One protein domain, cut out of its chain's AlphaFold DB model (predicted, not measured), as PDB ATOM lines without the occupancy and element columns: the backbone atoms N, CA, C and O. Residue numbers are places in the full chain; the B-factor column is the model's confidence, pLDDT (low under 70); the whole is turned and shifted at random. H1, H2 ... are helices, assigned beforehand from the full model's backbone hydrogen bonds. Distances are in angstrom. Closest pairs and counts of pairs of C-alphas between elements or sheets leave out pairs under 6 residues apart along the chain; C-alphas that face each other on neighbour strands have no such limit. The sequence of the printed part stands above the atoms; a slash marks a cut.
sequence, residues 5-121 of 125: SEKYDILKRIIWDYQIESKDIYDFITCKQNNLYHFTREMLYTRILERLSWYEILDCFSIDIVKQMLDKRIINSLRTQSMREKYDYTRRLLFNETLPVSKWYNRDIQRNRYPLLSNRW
ATOM      1  N   SER A   5      39.932  43.285  53.165       85.88
ATOM      2  CA  SER A   5      39.711  43.475  54.604       85.88
ATOM      3  C   SER A   5      38.253  43.813  54.931       85.88
ATOM      4  O   SER A   5      37.678  43.239  55.849       85.88
ATOM      5  N   GLU A   6      37.628  44.697  54.149       87.81
ATOM      6  CA  GLU A   6      36.244  45.127  54.386       87.81
ATOM      7  C   GLU A   6      35.255  43.982  54.141       87.81
ATOM      8  O   GLU A   6      34.274  43.823  54.871       87.81
ATOM      9  N   LYS A   7      35.530  43.127  53.145       88.88
ATOM     10  CA  LYS A   7      34.729  41.921  52.893       88.88
ATOM     11  C   LYS A   7      34.770  40.969  54.085       88.88
ATOM     12  O   LYS A   7      33.737  40.427  54.479       88.88
ATOM     13  N   TYR A   8      35.947  40.778  54.677       89.75
ATOM     14  CA  TYR A   8      36.114  39.928  55.852       89.75
ATOM     15  C   TYR A   8      35.380  40.478  57.078       89.75
ATOM     16  O   TYR A   8      34.717  39.710  57.776       89.75
ATOM     17  N   ASP A   9      35.386  41.795  57.280       89.12
ATOM     18  CA  ASP A   9      34.627  42.430  58.361       89.12
ATOM     19  C   ASP A   9      33.112  42.225  58.208       89.12
ATOM     20  O   ASP A   9      32.413  41.907  59.179       89.12
ATOM     21  N   ILE A  10      32.591  42.326  56.979       90.31
ATOM     22  CA  ILE A  10      31.185  42.021  56.679       90.31
ATOM     23  C   ILE A  10      30.880  40.543  56.963       90.31
ATOM     24  O   ILE A  10      29.863  40.232  57.590       90.31
ATOM     25  N   LEU A  11      31.760  39.624  56.556       88.19
ATOM     26  CA  LEU A  11      31.580  38.188  56.793       88.19
ATOM     27  C   LEU A  11      31.573  37.828  58.280       88.19
ATOM     28  O   LEU A  11      30.748  37.021  58.718       88.19
ATOM     29  N   LYS A  12      32.429  38.471  59.075       87.38
ATOM     30  CA  LYS A  12      32.495  38.273  60.525       87.38
ATOM     31  C   LYS A  12      31.171  38.600  61.222       87.38
ATOM     32  O   LYS A  12      30.787  37.917  62.167       87.38
ATOM     33  N   ARG A  13      30.420  39.593  60.726       87.56
ATOM     34  CA  ARG A  13      29.085  39.944  61.254       87.56
ATOM     35  C   ARG A  13      28.054  38.828  61.045       87.56
ATOM     36  O   ARG A  13      27.114  38.700  61.831       87.56
ATOM     37  N   ILE A  14      28.209  38.010  60.001       87.12
ATOM     38  CA  ILE A  14      27.271  36.920  59.696       87.12
ATOM     39  C   ILE A  14      27.447  35.762  60.677       87.12
ATOM     40  O   ILE A  14      26.440  35.216  61.139       87.12
ATOM     41  N   ILE A  15      28.689  35.403  61.003       82.62
ATOM     42  CA  ILE A  15      29.030  34.269  61.876       82.62
ATOM     43  C   ILE A  15      29.702  34.780  63.153       82.62
ATOM     44  O   ILE A  15      30.818  34.407  63.496       82.62
ATOM     45  N   TRP A  16      29.015  35.671  63.864       80.00
ATOM     46  CA  TRP A  16      29.509  36.189  65.140       80.00
ATOM     47  C   TRP A  16      29.554  35.109  66.236       80.00
ATOM     48  O   TRP A  16      30.265  35.262  67.223       80.00
ATOM     49  N   ASP A  17      28.778  34.036  66.064       81.38
ATOM     50  CA  ASP A  17      28.563  32.951  67.021       81.38
ATOM     51  C   ASP A  17      29.679  31.891  67.027       81.38
ATOM     52  O   ASP A  17      29.685  31.026  67.899       81.38
ATOM     53  N   TYR A  18      30.640  31.959  66.099       80.88
ATOM     54  CA  TYR A  18      31.737  30.997  66.000       80.88
ATOM     55  C   TYR A  18      33.094  31.687  65.852       80.88
ATOM     56  O   TYR A  18      33.224  32.720  65.199       80.88
ATOM     57  N   GLN A  19      34.132  31.070  66.417       80.94
ATOM     58  CA  GLN A  19      35.522  31.483  66.219       80.94
ATOM     59  C   GLN A  19      36.062  30.890  64.912       80.94
ATOM     60  O   GLN A  19      36.801  29.912  64.927       80.94
ATOM     61  N   ILE A  20      35.638  31.451  63.778       83.38
ATOM     62  CA  ILE A  20      36.092  31.040  62.441       83.38
ATOM     63  C   ILE A  20      36.759  32.230  61.758       83.38
ATOM     64  O   ILE A  20      36.272  33.362  61.845       83.38
ATOM     65  N   GLU A  21      37.869  31.979  61.067       86.56
ATOM     66  CA  GLU A  21      38.543  33.008  60.288       86.56
ATOM     67  C   GLU A  21      37.674  33.434  59.094       86.56
ATOM     68  O   GLU A  21      37.136  32.619  58.344       86.56
ATOM     69  N   SER A  22      37.524  34.743  58.895       86.44
ATOM     70  CA  SER A  22      36.678  35.293  57.826       86.44
ATOM     71  C   SER A  22      37.167  34.927  56.423       86.44
ATOM     72  O   SER A  22      36.360  34.839  55.495       86.44
ATOM     73  N   LYS A  23      38.467  34.656  56.289       87.00
ATOM     74  CA  LYS A  23      39.076  34.141  55.067       87.00
ATOM     75  C   LYS A  23      38.590  32.730  54.737       87.00
ATOM     76  O   LYS A  23      38.137  32.508  53.619       87.00
ATOM     77  N   ASP A  24      38.579  31.822  55.711       88.25
ATOM     78  CA  ASP A  24      38.095  30.446  55.523       88.25
ATOM     79  C   ASP A  24      36.619  30.426  55.106       88.25
ATOM     80  O   ASP A  24      36.209  29.671  54.225       88.25
ATOM     81  N   ILE A  25      35.810  31.321  55.687       87.94
ATOM     82  CA  ILE A  25      34.403  31.494  55.301       87.94
ATOM     83  C   ILE A  25      34.300  31.899  53.826       87.94
ATOM     84  O   ILE A  25      33.510  31.321  53.075       87.94
ATOM     85  N   TYR A  26      35.093  32.886  53.400       89.31
ATOM     86  CA  TYR A  26      35.100  33.354  52.016       89.31
ATOM     87  C   TYR A  26      35.572  32.268  51.041       89.31
ATOM     88  O   TYR A  26      34.940  32.042  50.004       89.31
ATOM     89  N   ASP A  27      36.639  31.549  51.380       89.62
ATOM     90  CA  ASP A  27      37.194  30.473  50.559       89.62
ATOM     91  C   ASP A  27      36.226  29.278  50.453       89.62
ATOM     92  O   ASP A  27      36.072  28.682  49.383       89.62
ATOM     93  N   PHE A  28      35.477  28.975  51.512       90.88
ATOM     94  CA  PHE A  28      34.432  27.951  51.482       90.88
ATOM     95  C   PHE A  28      33.216  28.353  50.627       90.88
ATOM     96  O   PHE A  28      32.685  27.527  49.876       90.88
ATOM     97  N   ILE A  29      32.795  29.624  50.687       89.12
ATOM     98  CA  ILE A  29      31.704  30.173  49.859       89.12
ATOM     99  C   ILE A  29      32.083  30.200  48.376       89.12
ATOM    100  O   ILE A  29      31.252  29.883  47.527       89.12
ATOM    101  N   THR A  30      33.331  30.563  48.072       87.31
ATOM    102  CA  THR A  30      33.874  30.647  46.704       87.31
ATOM    103  C   THR A  30      34.303  29.287  46.137       87.31
ATOM    104  O   THR A  30      34.894  29.235  45.061       87.31
ATOM    105  N   CYS A  31      33.991  28.183  46.829       82.94
ATOM    106  CA  CYS A  31      34.329  26.809  46.445       82.94
ATOM    107  C   CYS A  31      35.836  26.510  46.343       82.94
ATOM    108  O   CYS A  31      36.220  25.507  45.746       82.94
ATOM    109  N   LYS A  32      36.696  27.327  46.961       79.06
ATOM    110  CA  LYS A  32      38.128  27.020  47.115       79.06
ATOM    111  C   LYS A  32      38.376  25.979  48.206       79.06
ATOM    112  O   LYS A  32      39.361  25.251  48.144       79.06
ATOM    113  N   GLN A  33      37.465  25.881  49.175       79.31
ATOM    114  CA  GLN A  33      37.498  24.887  50.243       79.31
ATOM    115  C   GLN A  33      36.223  24.031  50.244       79.31
ATOM    116  O   GLN A  33      35.114  24.514  49.994       79.31
ATOM    117  N   ASN A  34      36.383  22.735  50.528       74.19
ATOM    118  CA  ASN A  34      35.274  21.778  50.501       74.19
ATOM    119  C   ASN A  34      34.590  21.566  51.849       74.19
ATOM    120  O   ASN A  34      33.408  21.241  51.849       74.19
ATOM    121  N   ASN A  35      35.288  21.794  52.963       75.81
ATOM    122  CA  ASN A  35      34.758  21.587  54.307       75.81
ATOM    123  C   ASN A  35      35.081  22.791  55.193       75.81
ATOM    124  O   ASN A  35      36.229  23.223  55.233       75.81
ATOM    125  N   LEU A  36      34.080  23.274  55.929       82.62
ATOM    126  CA  LEU A  36      34.225  24.293  56.964       82.62
ATOM    127  C   LEU A  36      33.510  23.805  58.228       82.62
ATOM    128  O   LEU A  36      32.302  23.986  58.372       82.62
ATOM    129  N   TYR A  37      34.248  23.169  59.140       81.81
ATOM    130  CA  TYR A  37      33.709  22.608  60.389       81.81
ATOM    131  C   TYR A  37      32.397  21.819  60.166       81.81
ATOM    132  O   TYR A  37      32.374  20.859  59.400       81.81
ATOM    133  N   HIS A  38      31.306  22.232  60.822       83.62
ATOM    134  CA  HIS A  38      29.963  21.655  60.704       83.62
ATOM    135  C   HIS A  38      29.031  22.472  59.795       83.62
ATOM    136  O   HIS A  38      27.826  22.228  59.765       83.62
ATOM    137  N   PHE A  39      29.558  23.472  59.084       85.00
ATOM    138  CA  PHE A  39      28.761  24.315  58.207       85.00
ATOM    139  C   PHE A  39      28.583  23.679  56.836       85.00
ATOM    140  O   PHE A  39      29.537  23.256  56.185       85.00
ATOM    141  N   THR A  40      27.344  23.695  56.350       89.38
ATOM    142  CA  THR A  40      27.056  23.484  54.932       89.38
ATOM    143  C   THR A  40      27.010  24.828  54.207       89.38
ATOM    144  O   THR A  40      26.710  25.871  54.800       89.38
ATOM    145  N   ARG A  41      27.279  24.828  52.896       89.94
ATOM    146  CA  ARG A  41      27.184  26.052  52.077       89.94
ATOM    147  C   ARG A  41      25.778  26.645  52.114       89.94
ATOM    148  O   ARG A  41      25.633  27.849  52.274       89.94
ATOM    149  N   GLU A  42      24.751  25.797  52.071       91.31
ATOM    150  CA  GLU A  42      23.343  26.208  52.153       91.31
ATOM    151  C   GLU A  42      23.036  26.985  53.443       91.31
ATOM    152  O   GLU A  42      22.348  28.008  53.398       91.31
ATOM    153  N   MET A  43      23.594  26.559  54.585       90.50
ATOM    154  CA  MET A  43      23.443  27.279  55.855       90.50
ATOM    155  C   MET A  43      24.063  28.676  55.789       90.50
ATOM    156  O   MET A  43      23.457  29.642  56.259       90.50
ATOM    157  N   LEU A  44      25.250  28.804  55.194       92.06
ATOM    158  CA  LEU A  44      25.909  30.100  55.049       92.06
ATOM    159  C   LEU A  44      25.183  31.003  54.059       92.06
ATOM    160  O   LEU A  44      24.969  32.171  54.362       92.06
ATOM    161  N   TYR A  45      24.750  30.467  52.920       94.06
ATOM    162  CA  TYR A  45      23.977  31.208  51.926       94.06
ATOM    163  C   TYR A  45      22.675  31.738  52.521       94.06
ATOM    164  O   TYR A  45      22.375  32.920  52.375       94.06
ATOM    165  N   THR A  46      21.963  30.910  53.290       94.25
ATOM    166  CA  THR A  46      20.768  31.335  54.033       94.25
ATOM    167  C   THR A  46      21.106  32.496  54.976       94.25
ATOM    168  O   THR A  46      20.467  33.544  54.921       94.25
ATOM    169  N   ARG A  47      22.164  32.369  55.793       92.31
ATOM    170  CA  ARG A  47      22.576  33.431  56.730       92.31
ATOM    171  C   ARG A  47      23.001  34.722  56.022       92.31
ATOM    172  O   ARG A  47      22.671  35.799  56.510       92.31
ATOM    173  N   ILE A  48      23.701  34.629  54.892       94.12
ATOM    174  CA  ILE A  48      24.106  35.775  54.065       94.12
ATOM    175  C   ILE A  48      22.872  36.512  53.557       94.12
ATOM    176  O   ILE A  48      22.738  37.710  53.794       94.12
ATOM    177  N   LEU A  49      21.945  35.791  52.917       94.44
ATOM    178  CA  LEU A  49      20.726  36.370  52.354       94.44
ATOM    179  C   LEU A  49      19.834  37.007  53.425       94.44
ATOM    180  O   LEU A  49      19.134  37.977  53.133       94.44
ATOM    181  N   GLU A  50      19.841  36.475  54.648       93.56
ATOM    182  CA  GLU A  50      19.042  36.989  55.760       93.56
ATOM    183  C   GLU A  50      19.669  38.175  56.497       93.56
ATOM    184  O   GLU A  50      18.931  39.038  56.974       93.56
ATOM    185  N   ARG A  51      20.999  38.202  56.643       92.62
ATOM    186  CA  ARG A  51      21.694  39.183  57.495       92.62
ATOM    187  C   ARG A  51      22.316  40.338  56.723       92.62
ATOM    188  O   ARG A  51      22.451  41.413  57.302       92.62
ATOM    189  N   LEU A  52      22.699  40.134  55.464       93.38
ATOM    190  CA  LEU A  52      23.290  41.185  54.640       93.38
ATOM    191  C   LEU A  52      22.245  41.903  53.789       93.38
ATOM    192  O   LEU A  52      21.236  41.340  53.357       93.38
ATOM    193  N   SER A  53      22.523  43.170  53.508       92.25
ATOM    194  CA  SER A  53      21.830  43.923  52.473       92.25
ATOM    195  C   SER A  53      22.216  43.423  51.076       92.25
ATOM    196  O   SER A  53      23.270  42.829  50.860       92.25
ATOM    197  N   TRP A  54      21.360  43.700  50.089       92.69
ATOM    198  CA  TRP A  54      21.616  43.305  48.700       92.69
ATOM    199  C   TRP A  54      22.917  43.904  48.144       92.69
ATOM    200  O   TRP A  54      23.641  43.227  47.424       92.69
ATOM    201  N   TYR A  55      23.231  45.147  48.516       92.00
ATOM    202  CA  TYR A  55      24.455  45.821  48.086       92.00
ATOM    203  C   TYR A  55      25.703  45.172  48.691       92.00
ATOM    204  O   TYR A  55      26.621  44.847  47.949       92.00
ATOM    205  N   GLU A  56      25.689  44.862  49.994       93.44
ATOM    206  CA  GLU A  56      26.796  44.136  50.641       93.44
ATOM    207  C   GLU A  56      27.043  42.771  49.974       93.44
ATOM    208  O   GLU A  56      28.188  42.370  49.795       93.44
ATOM    209  N   ILE A  57      25.987  42.063  49.555       93.88
ATOM    210  CA  ILE A  57      26.120  40.784  48.838       93.88
ATOM    211  C   ILE A  57      26.816  40.982  47.484       93.88
ATOM    212  O   ILE A  57      27.746  40.242  47.164       93.88
ATOM    213  N   LEU A  58      26.382  41.972  46.700       92.38
ATOM    214  CA  LEU A  58      26.957  42.258  45.383       92.38
ATOM    215  C   LEU A  58      28.398  42.778  45.459       92.38
ATOM    216  O   LEU A  58      29.197  42.479  44.576       92.38
ATOM    217  N   ASP A  59      28.742  43.533  46.502       92.31
ATOM    218  CA  ASP A  59      30.104  44.039  46.686       92.31
ATOM    219  C   ASP A  59      31.070  42.947  47.177       92.31
ATOM    220  O   ASP A  59      32.264  42.957  46.844       92.31
ATOM    221  N   CYS A  60      30.569  41.980  47.953       91.44
ATOM    222  CA  CYS A  60      31.367  40.872  48.471       91.44
ATOM    223  C   CYS A  60      31.602  39.771  47.430       91.44
ATOM    224  O   CYS A  60      32.730  39.278  47.323       91.44
ATOM    225  N   PHE A  61      30.573  39.394  46.664       91.88
ATOM    226  CA  PHE A  61      30.572  38.180  45.842       91.88
ATOM    227  C   PHE A  61      30.379  38.460  44.350       91.88
ATOM    228  O   PHE A  61      29.666  39.375  43.950       91.88
ATOM    229  N   SER A  62      30.976  37.614  43.505       92.44
ATOM    230  CA  SER A  62      30.722  37.652  42.064       92.44
ATOM    231  C   SER A  62      29.296  37.203  41.739       92.44
ATOM    232  O   SER A  62      28.670  36.443  42.485       92.44
ATOM    233  N   ILE A  63      28.791  37.625  40.578       91.81
ATOM    234  CA  ILE A  63      27.425  37.305  40.152       91.81
ATOM    235  C   ILE A  63      27.164  35.794  40.063       91.81
ATOM    236  O   ILE A  63      26.055  35.348  40.344       91.81
ATOM    237  N   ASP A  64      28.181  35.000  39.722       92.06
ATOM    238  CA  ASP A  64      28.064  33.544  39.624       92.06
ATOM    239  C   ASP A  64      27.823  32.904  40.992       92.06
ATOM    240  O   ASP A  64      26.971  32.026  41.128       92.06
ATOM    241  N   ILE A  65      28.506  33.398  42.027       92.88
ATOM    242  CA  ILE A  65      28.295  32.958  43.409       92.88
ATOM    243  C   ILE A  65      26.912  33.400  43.890       92.88
ATOM    244  O   ILE A  65      26.179  32.610  44.482       92.88
ATOM    245  N   VAL A  66      26.506  34.634  43.584       94.50
ATOM    246  CA  VAL A  66      25.168  35.132  43.936       94.50
ATOM    247  C   VAL A  66      24.073  34.285  43.280       94.50
ATOM    248  O   VAL A  66      23.077  33.959  43.922       94.50
ATOM    249  N   LYS A  67      24.260  33.850  42.029       94.00
ATOM    250  CA  LYS A  67      23.332  32.924  41.363       94.00
ATOM    251  C   LYS A  67      23.238  31.573  42.073       94.00
ATOM    252  O   LYS A  67      22.138  31.038  42.159       94.00
ATOM    253  N   GLN A  68      24.344  31.047  42.604       93.50
ATOM    254  CA  GLN A  68      24.336  29.819  43.410       93.50
ATOM    255  C   GLN A  68      23.597  30.012  44.741       93.50
ATOM    256  O   GLN A  68      22.826  29.143  45.141       93.50
ATOM    257  N   MET A  69      23.772  31.164  45.398       94.38
ATOM    258  CA  MET A  69      23.042  31.516  46.626       94.38
ATOM    259  C   MET A  69      21.530  31.606  46.398       94.38
ATOM    260  O   MET A  69      20.748  31.288  47.288       94.38
ATOM    261  N   LEU A  70      21.113  32.030  45.204       94.62
ATOM    262  CA  LEU A  70      19.713  32.148  44.804       94.62
ATOM    263  C   LEU A  70      19.132  30.836  44.252       94.62
ATOM    264  O   LEU A  70      18.178  30.868  43.475       94.62
ATOM    265  N   ASP A  71      19.667  29.673  44.632       94.88
ATOM    266  CA  ASP A  71      19.008  28.411  44.307       94.88
ATOM    267  C   ASP A  71      17.633  28.307  44.988       94.88
ATOM    268  O   ASP A  71      17.413  28.793  46.100       94.88
ATOM    269  N   LYS A  72      16.686  27.627  44.329       93.31
ATOM    270  CA  LYS A  72      15.314  27.482  44.839       93.31
ATOM    271  C   LYS A  72      15.278  26.812  46.213       93.31
ATOM    272  O   LYS A  72      14.424  27.159  47.025       93.31
ATOM    273  N   ARG A  73      16.190  25.871  46.490       94.50
ATOM    274  CA  ARG A  73      16.260  25.186  47.791       94.50
ATOM    275  C   ARG A  73      16.619  26.160  48.911       94.50
ATOM    276  O   ARG A  73      15.959  26.153  49.944       94.50
ATOM    277  N   ILE A  74      17.585  27.045  48.657       95.25
ATOM    278  CA  ILE A  74      18.048  28.066  49.607       95.25
ATOM    279  C   ILE A  74      16.990  29.153  49.788       95.25
ATOM    280  O   ILE A  74      16.693  29.565  50.903       95.25
ATOM    281  N   ILE A  75      16.360  29.610  48.701       94.81
ATOM    282  CA  ILE A  75      15.277  30.595  48.809       94.81
ATOM    283  C   ILE A  75      14.147  30.028  49.670       94.81
ATOM    284  O   ILE A  75      13.639  30.722  50.544       94.81
ATOM    285  N   ASN A  76      13.786  28.757  49.497       94.38
ATOM    286  CA  ASN A  76      12.741  28.125  50.301       94.38
ATOM    287  C   ASN A  76      13.130  27.929  51.777       94.38
ATOM    288  O   ASN A  76      12.231  27.890  52.618       94.38
ATOM    289  N   SER A  77      14.425  27.849  52.108       94.38
ATOM    290  CA  SER A  77      14.897  27.738  53.496       94.38
ATOM    291  C   SER A  77      14.929  29.068  54.251       94.38
ATOM    292  O   SER A  77      15.055  29.054  55.475       94.38
ATOM    293  N   LEU A  78      14.777  30.212  53.570       95.00
ATOM    294  CA  LEU A  78      14.736  31.519  54.233       95.00
ATOM    295  C   LEU A  78      13.563  31.604  55.212       95.00
ATOM    296  O   LEU A  78      12.445  31.181  54.910       95.00
ATOM    297  N   ARG A  79      13.794  32.230  56.365       91.19
ATOM    298  CA  ARG A  79      12.870  32.251  57.503       91.19
ATOM    299  C   ARG A  79      11.535  32.933  57.208       91.19
ATOM    300  O   ARG A  79      10.487  32.440  57.622       91.19
ATOM    301  N   THR A  80      11.548  34.083  56.531       92.56
ATOM    302  CA  THR A  80      10.350  34.919  56.349       92.56
ATOM    303  C   THR A  80       9.816  34.867  54.923       92.56
ATOM    304  O   THR A  80      10.564  34.940  53.951       92.56
ATOM    305  N   GLN A  81       8.486  34.819  54.788       90.69
ATOM    306  CA  GLN A  81       7.830  34.780  53.477       90.69
ATOM    307  C   GLN A  81       8.181  35.993  52.606       90.69
ATOM    308  O   GLN A  81       8.377  35.847  51.404       90.69
ATOM    309  N   SER A  82       8.316  37.179  53.204       90.00
ATOM    310  CA  SER A  82       8.708  38.392  52.480       90.00
ATOM    311  C   SER A  82      10.104  38.289  51.862       90.00
ATOM    312  O   SER A  82      10.307  38.756  50.743       90.00
ATOM    313  N   MET A  83      11.056  37.649  52.550       91.62
ATOM    314  CA  MET A  83      12.404  37.421  52.017       91.62
ATOM    315  C   MET A  83      12.385  36.394  50.890       91.62
ATOM    316  O   MET A  83      13.026  36.618  49.865       91.62
ATOM    317  N   ARG A  84      11.589  35.326  51.034       94.50
ATOM    318  CA  ARG A  84      11.378  34.336  49.968       94.50
ATOM    319  C   ARG A  84      10.852  34.984  48.695       94.50
ATOM    320  O   ARG A  84      11.439  34.811  47.637       94.50
ATOM    321  N   GLU A  85       9.799  35.790  48.806       92.19
ATOM    322  CA  GLU A  85       9.223  36.512  47.665       92.19
ATOM    323  C   GLU A  85      10.218  37.490  47.030       92.19
ATOM    324  O   GLU A  85      10.337  37.547  45.805       92.19
ATOM    325  N   LYS A  86      10.952  38.248  47.856       91.94
ATOM    326  CA  LYS A  86      11.961  39.203  47.390       91.94
ATOM    327  C   LYS A  86      13.050  38.502  46.578       91.94
ATOM    328  O   LYS A  86      13.351  38.937  45.471       91.94
ATOM    329  N   TYR A  87      13.636  37.434  47.114       94.44
ATOM    330  CA  TYR A  87      14.727  36.738  46.440       94.44
ATOM    331  C   TYR A  87      14.255  35.843  45.293       94.44
ATOM    332  O   TYR A  87      14.997  35.714  44.324       94.44
ATOM    333  N   ASP A  88      13.028  35.310  45.320       93.94
ATOM    334  CA  ASP A  88      12.432  34.645  44.149       93.94
ATOM    335  C   ASP A  88      12.287  35.626  42.979       93.94
ATOM    336  O   ASP A  88      12.656  35.307  41.848       93.94
ATOM    337  N   TYR A  89      11.841  36.858  43.249       92.38
ATOM    338  CA  TYR A  89      11.800  37.914  42.239       92.38
ATOM    339  C   TYR A  89      13.199  38.242  41.699       92.38
ATOM    340  O   TYR A  89      13.403  38.245  40.484       92.38
ATOM    341  N   THR A  90      14.178  38.467  42.584       92.44
ATOM    342  CA  THR A  90      15.571  38.746  42.190       92.44
ATOM    343  C   THR A  90      16.166  37.608  41.365       92.44
ATOM    344  O   THR A  90      16.819  37.855  40.354       92.44
ATOM    345  N   ARG A  91      15.910  36.356  41.756       94.31
ATOM    346  CA  ARG A  91      16.318  35.170  41.007       94.31
ATOM    347  C   ARG A  91      15.716  35.209  39.605       94.31
ATOM    348  O   ARG A  91      16.458  35.191  38.633       94.31
ATOM    349  N   ARG A  92      14.394  35.320  39.471       93.38
ATOM    350  CA  ARG A  92      13.743  35.353  38.150       93.38
ATOM    351  C   ARG A  92      14.308  36.456  37.257       93.38
ATOM    352  O   ARG A  92      14.561  36.203  36.086       93.38
ATOM    353  N   LEU A  93      14.578  37.634  37.824       91.75
ATOM    354  CA  LEU A  93      15.210  38.742  37.111       91.75
ATOM    355  C   LEU A  93      16.613  38.377  36.598       91.75
ATOM    356  O   LEU A  93      16.914  38.602  35.432       91.75
ATOM    357  N   LEU A  94      17.463  37.784  37.441       91.38
ATOM    358  CA  LEU A  94      18.838  37.412  37.079       91.38
ATOM    359  C   LEU A  94      18.934  36.229  36.106       91.38
ATOM    360  O   LEU A  94      19.941  36.087  35.409       91.38
ATOM    361  N   PHE A  95      17.919  35.367  36.088       91.62
ATOM    362  CA  PHE A  95      17.831  34.201  35.208       91.62
ATOM    363  C   PHE A  95      16.968  34.455  33.956       91.62
ATOM    364  O   PHE A  95      16.749  33.524  33.186       91.62
ATOM    365  N   ASN A  96      16.512  35.696  33.722       90.31
ATOM    366  CA  ASN A  96      15.620  36.075  32.614       90.31
ATOM    367  C   ASN A  96      14.330  35.228  32.542       90.31
ATOM    368  O   ASN A  96      13.824  34.921  31.463       90.31
ATOM    369  N   GLU A  97      13.794  34.836  33.697       90.56
ATOM    370  CA  GLU A  97      12.535  34.100  33.805       90.56
ATOM    371  C   GLU A  97      11.332  35.060  33.846       90.56
ATOM    372  O   GLU A  97      11.451  36.254  34.130       90.56
ATOM    373  N   THR A  98      10.128  34.530  33.619       86.88
ATOM    374  CA  THR A  98       8.889  35.312  33.713       86.88
ATOM    375  C   THR A  98       8.678  35.844  35.135       86.88
ATOM    376  O   THR A  98       8.572  35.069  36.099       86.88
ATOM    377  N   LEU A  99       8.574  37.168  35.257       86.25
ATOM    378  CA  LEU A  99       8.335  37.848  36.526       86.25
ATOM    379  C   LEU A  99       6.861  37.730  36.947       86.25
ATOM    380  O   LEU A  99       5.969  37.841  36.103       86.25
ATOM    381  N   PRO A 100       6.575  37.528  38.245       77.25
ATOM    382  CA  PRO A 100       5.212  37.613  38.744       77.25
ATOM    383  C   PRO A 100       4.694  39.048  38.601       77.25
ATOM    384  O   PRO A 100       5.448  40.014  38.741       77.25
ATOM    385  N   VAL A 101       3.389  39.192  38.361       72.62
ATOM    386  CA  VAL A 101       2.736  40.507  38.307       72.62
ATOM    387  C   VAL A 101       3.008  41.248  39.617       72.62
ATOM    388  O   VAL A 101       2.794  40.704  40.705       72.62
ATOM    389  N   SER A 102       3.515  42.480  39.525       67.25
ATOM    390  CA  SER A 102       3.944  43.221  40.709       67.25
ATOM    391  C   SER A 102       2.769  43.428  41.677       67.25
ATOM    392  O   SER A 102       1.657  43.792  41.288       67.25
ATOM    393  N   LYS A 103       3.003  43.221  42.980       60.97
ATOM    394  CA  LYS A 103       1.983  43.503  44.012       60.97
ATOM    395  C   LYS A 103       1.585  44.989  44.035       60.97
ATOM    396  O   LYS A 103       0.468  45.309  44.431       60.97
ATOM    397  N   TRP A 104       2.476  45.881  43.589       51.72
ATOM    398  CA  TRP A 104       2.199  47.311  43.412       51.72
ATOM    399  C   TRP A 104       1.092  47.551  42.383       51.72
ATOM    400  O   TRP A 104       0.098  48.186  42.723       51.72
ATOM    401  N   TYR A 105       1.180  46.915  41.212       52.06
ATOM    402  CA  TYR A 105       0.158  47.001  40.165       52.06
ATOM    403  C   TYR A 105      -1.231  46.547  40.655       52.06
ATOM    404  O   TYR A 105      -2.242  47.178  40.361       52.06
ATOM    405  N   ASN A 106      -1.295  45.503  41.489       58.62
ATOM    406  CA  ASN A 106      -2.565  45.029  42.054       58.62
ATOM    407  C   ASN A 106      -3.185  45.982  43.092       58.62
ATOM    408  O   ASN A 106      -4.413  46.080  43.156       58.62
ATOM    409  N   ARG A 107      -2.380  46.677  43.910       52.94
ATOM    410  CA  ARG A 107      -2.910  47.629  44.909       52.94
ATOM    411  C   ARG A 107      -3.563  48.838  44.251       52.94
ATOM    412  O   ARG A 107      -4.628  49.255  44.702       52.94
ATOM    413  N   ASP A 108      -2.967  49.349  43.181       55.69
ATOM    414  CA  ASP A 108      -3.516  50.488  42.446       55.69
ATOM    415  C   ASP A 108      -4.800  50.104  41.702       55.69
ATOM    416  O   ASP A 108      -5.773  50.856  41.725       55.69
ATOM    417  N   ILE A 109      -4.870  48.882  41.158       58.34
ATOM    418  CA  ILE A 109      -6.116  48.339  40.599       58.34
ATOM    419  C   ILE A 109      -7.197  48.239  41.676       58.34
ATOM    420  O   ILE A 109      -8.321  48.656  41.426       58.34
ATOM    421  N   GLN A 110      -6.899  47.708  42.868       58.62
ATOM    422  CA  GLN A 110      -7.901  47.618  43.937       58.62
ATOM    423  C   GLN A 110      -8.379  48.996  44.412       58.62
ATOM    424  O   GLN A 110      -9.572  49.154  44.662       58.62
ATOM    425  N   ARG A 111      -7.489  49.996  44.482       56.25
ATOM    426  CA  ARG A 111      -7.864  51.390  44.774       56.25
ATOM    427  C   ARG A 111      -8.755  51.996  43.690       56.25
ATOM    428  O   ARG A 111      -9.720  52.672  44.023       56.25
ATOM    429  N   ASN A 112      -8.471  51.705  42.422       56.22
ATOM    430  CA  ASN A 112      -9.214  52.233  41.277       56.22
ATOM    431  C   ASN A 112     -10.395  51.352  40.831       56.22
ATOM    432  O   ASN A 112     -11.070  51.698  39.862       56.22
ATOM    433  N   ARG A 113     -10.690  50.234  41.520       54.91
ATOM    434  CA  ARG A 113     -11.892  49.415  41.251       54.91
ATOM    435  C   ARG A 113     -13.181  50.205  41.453       54.91
ATOM    436  O   ARG A 113     -14.186  49.891  40.825       54.91
ATOM    437  N   TYR A 114     -13.126  51.244  42.278       59.22
ATOM    438  CA  TYR A 114     -14.132  52.289  42.320       59.22
ATOM    439  C   TYR A 114     -13.558  53.490  41.567       59.22
ATOM    440  O   TYR A 114     -12.709  54.194  42.120       59.22
ATOM    441  N   PRO A 115     -13.935  53.728  40.296       60.47
ATOM    442  CA  PRO A 115     -13.591  54.992  39.666       60.47
ATOM    443  C   PRO A 115     -14.110  56.114  40.569       60.47
ATOM    444  O   PRO A 115     -15.187  55.986  41.142       60.47
ATOM    445  N   LEU A 116     -13.393  57.234  40.677       60.31
ATOM    446  CA  LEU A 116     -13.817  58.408  41.466       60.31
ATOM    447  C   LEU A 116     -15.252  58.889  41.128       60.31
ATOM    448  O   LEU A 116     -15.852  59.657  41.872       60.31
ATOM    449  N   LEU A 117     -15.813  58.405  40.016       58.69
ATOM    450  CA  LEU A 117     -17.153  58.664  39.505       58.69
ATOM    451  C   LEU A 117     -18.177  57.529  39.744       58.69
ATOM    452  O   LEU A 117     -19.334  57.701  39.365       58.69
ATOM    453  N   SER A 118     -17.827  56.392  40.364       57.44
ATOM    454  CA  SER A 118     -18.796  55.311  40.647       57.44
ATOM    455  C   SER A 118     -19.872  55.754  41.633       57.44
ATOM    456  O   SER A 118     -21.032  55.389  41.477       57.44
ATOM    457  N   ASN A 119     -19.529  56.626  42.584       56.69
ATOM    458  CA  ASN A 119     -20.479  57.162  43.565       56.69
ATOM    459  C   ASN A 119     -21.505  58.138  42.963       56.69
ATOM    460  O   ASN A 119     -22.419  58.561  43.662       56.69
ATOM    461  N   ARG A 120     -21.388  58.496  41.675       59.19
ATOM    462  CA  ARG A 120     -22.359  59.363  40.991       59.19
ATOM    463  C   ARG A 120     -23.588  58.602  40.483       59.19
ATOM    464  O   ARG A 120     -24.642  59.208  40.332       59.19
ATOM    465  N   TRP A 121     -23.466  57.300  40.226       56.50
ATOM    466  CA  TRP A 121     -24.521  56.499  39.588       56.50
ATOM    467  C   TRP A 121     -25.295  55.599  40.561       56.50
ATOM    468  O   TRP A 121     -26.373  55.131  40.214       56.50
TER     469      TRP A 121
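AT A GLANCE: This is residues 5 to 121 of the 125 residues of an uncharacterized protein of Candidatus Magnetoglobus multicellularis str. Araruama (UniProt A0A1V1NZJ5). A fairly compact body of seven helices, most of them crossed rather than side by side, has a long arm sticking out from it: residues 103 to 121, with H8 in their first part. H7, the longest helix, pairs with H6 as a hairpin toward the arm's side of the body, H1 and H2 make the far side, and H3, H4 and H5 lie between. The printed part has 117 residues with eight named helices, H1 to H8 in order along the chain, and no named strand; its class is all helix. The whole is loose, with a radius of gyration of the C-alphas of 19.5 A, and spans 70 by 27 by 24 A, the arm making much of the length.

IN THESE COORDINATES: Find C-alpha 81 at (7.830, 34.780, 53.477); from there H7, residues 81 to 94, runs 19.9 A to C-alpha 94. Just before it look for H6, residues 72 to 77, and H5, residues 63 to 69. Further back are H4, residues 54 to 60, and H3, residues 41 to 51, 15.2 A long. H2 holds residues 22 to 29. H1, residues 5 to 14, begins at C-alpha 5 at (39.711, 43.475, 54.604) and is 15.0 A long. After H7, find H8, residues 103 to 112, 14.5 A long, ending at C-alpha 112 at (-9.214, 52.233, 41.277).

HOW THE PARTS SIT: Start at H7, which touches H6 with residues 84 to 88 alone; this helical hairpin has a shallow tilt of 19 degrees, opposite ways, and its closest C-alphas, Ile 75 and Arg 84, are 5.5 A apart. From H6 go to H3, the hub, which touches four helices. H3 and H6 touch at a steep tilt of 65 degrees, the same way, with the C-alphas of Thr 46 and Ile 74 closest at 6.1 A. H3 and H5 touch about perpendicular, at 78 degrees, with the C-alphas of Tyr 45 and Met 69 closest at 5.4 A. H3 only just touches H1 and H2, with 3 pairs of C-alphas within 8 A in each case; the closest are Ile 14 and Arg 51, 6.4 A, and Ile 29 and Arg 41, 6.5 A. H1 and H2 touch about perpendicular, at 76 degrees, with the C-alphas of Tyr 8 and Ser 22 closest at 5.1 A. H4 touches no helix, but is close to H1, where the C-alphas of Lys 7 and Cys 60 are 5.7 A apart. H7 and H8 are apart. Every O i to N i+4 pair is within hydrogen-bond range in H2 to H8, and 5 of 6 are in H1.

THE WHOLE: Look from Tyr 37 to Trp 121 for the two C-alphas farthest apart, 70.5 A. Residues 103 to 121 stand free; the body without them spans 44 by 24 by 23 A. The printed part has no cut, and the link from H2 to H3, 11 residues, is long. The mean pLDDT of the printed part is 84.1; residues 102 to 121 are under 70.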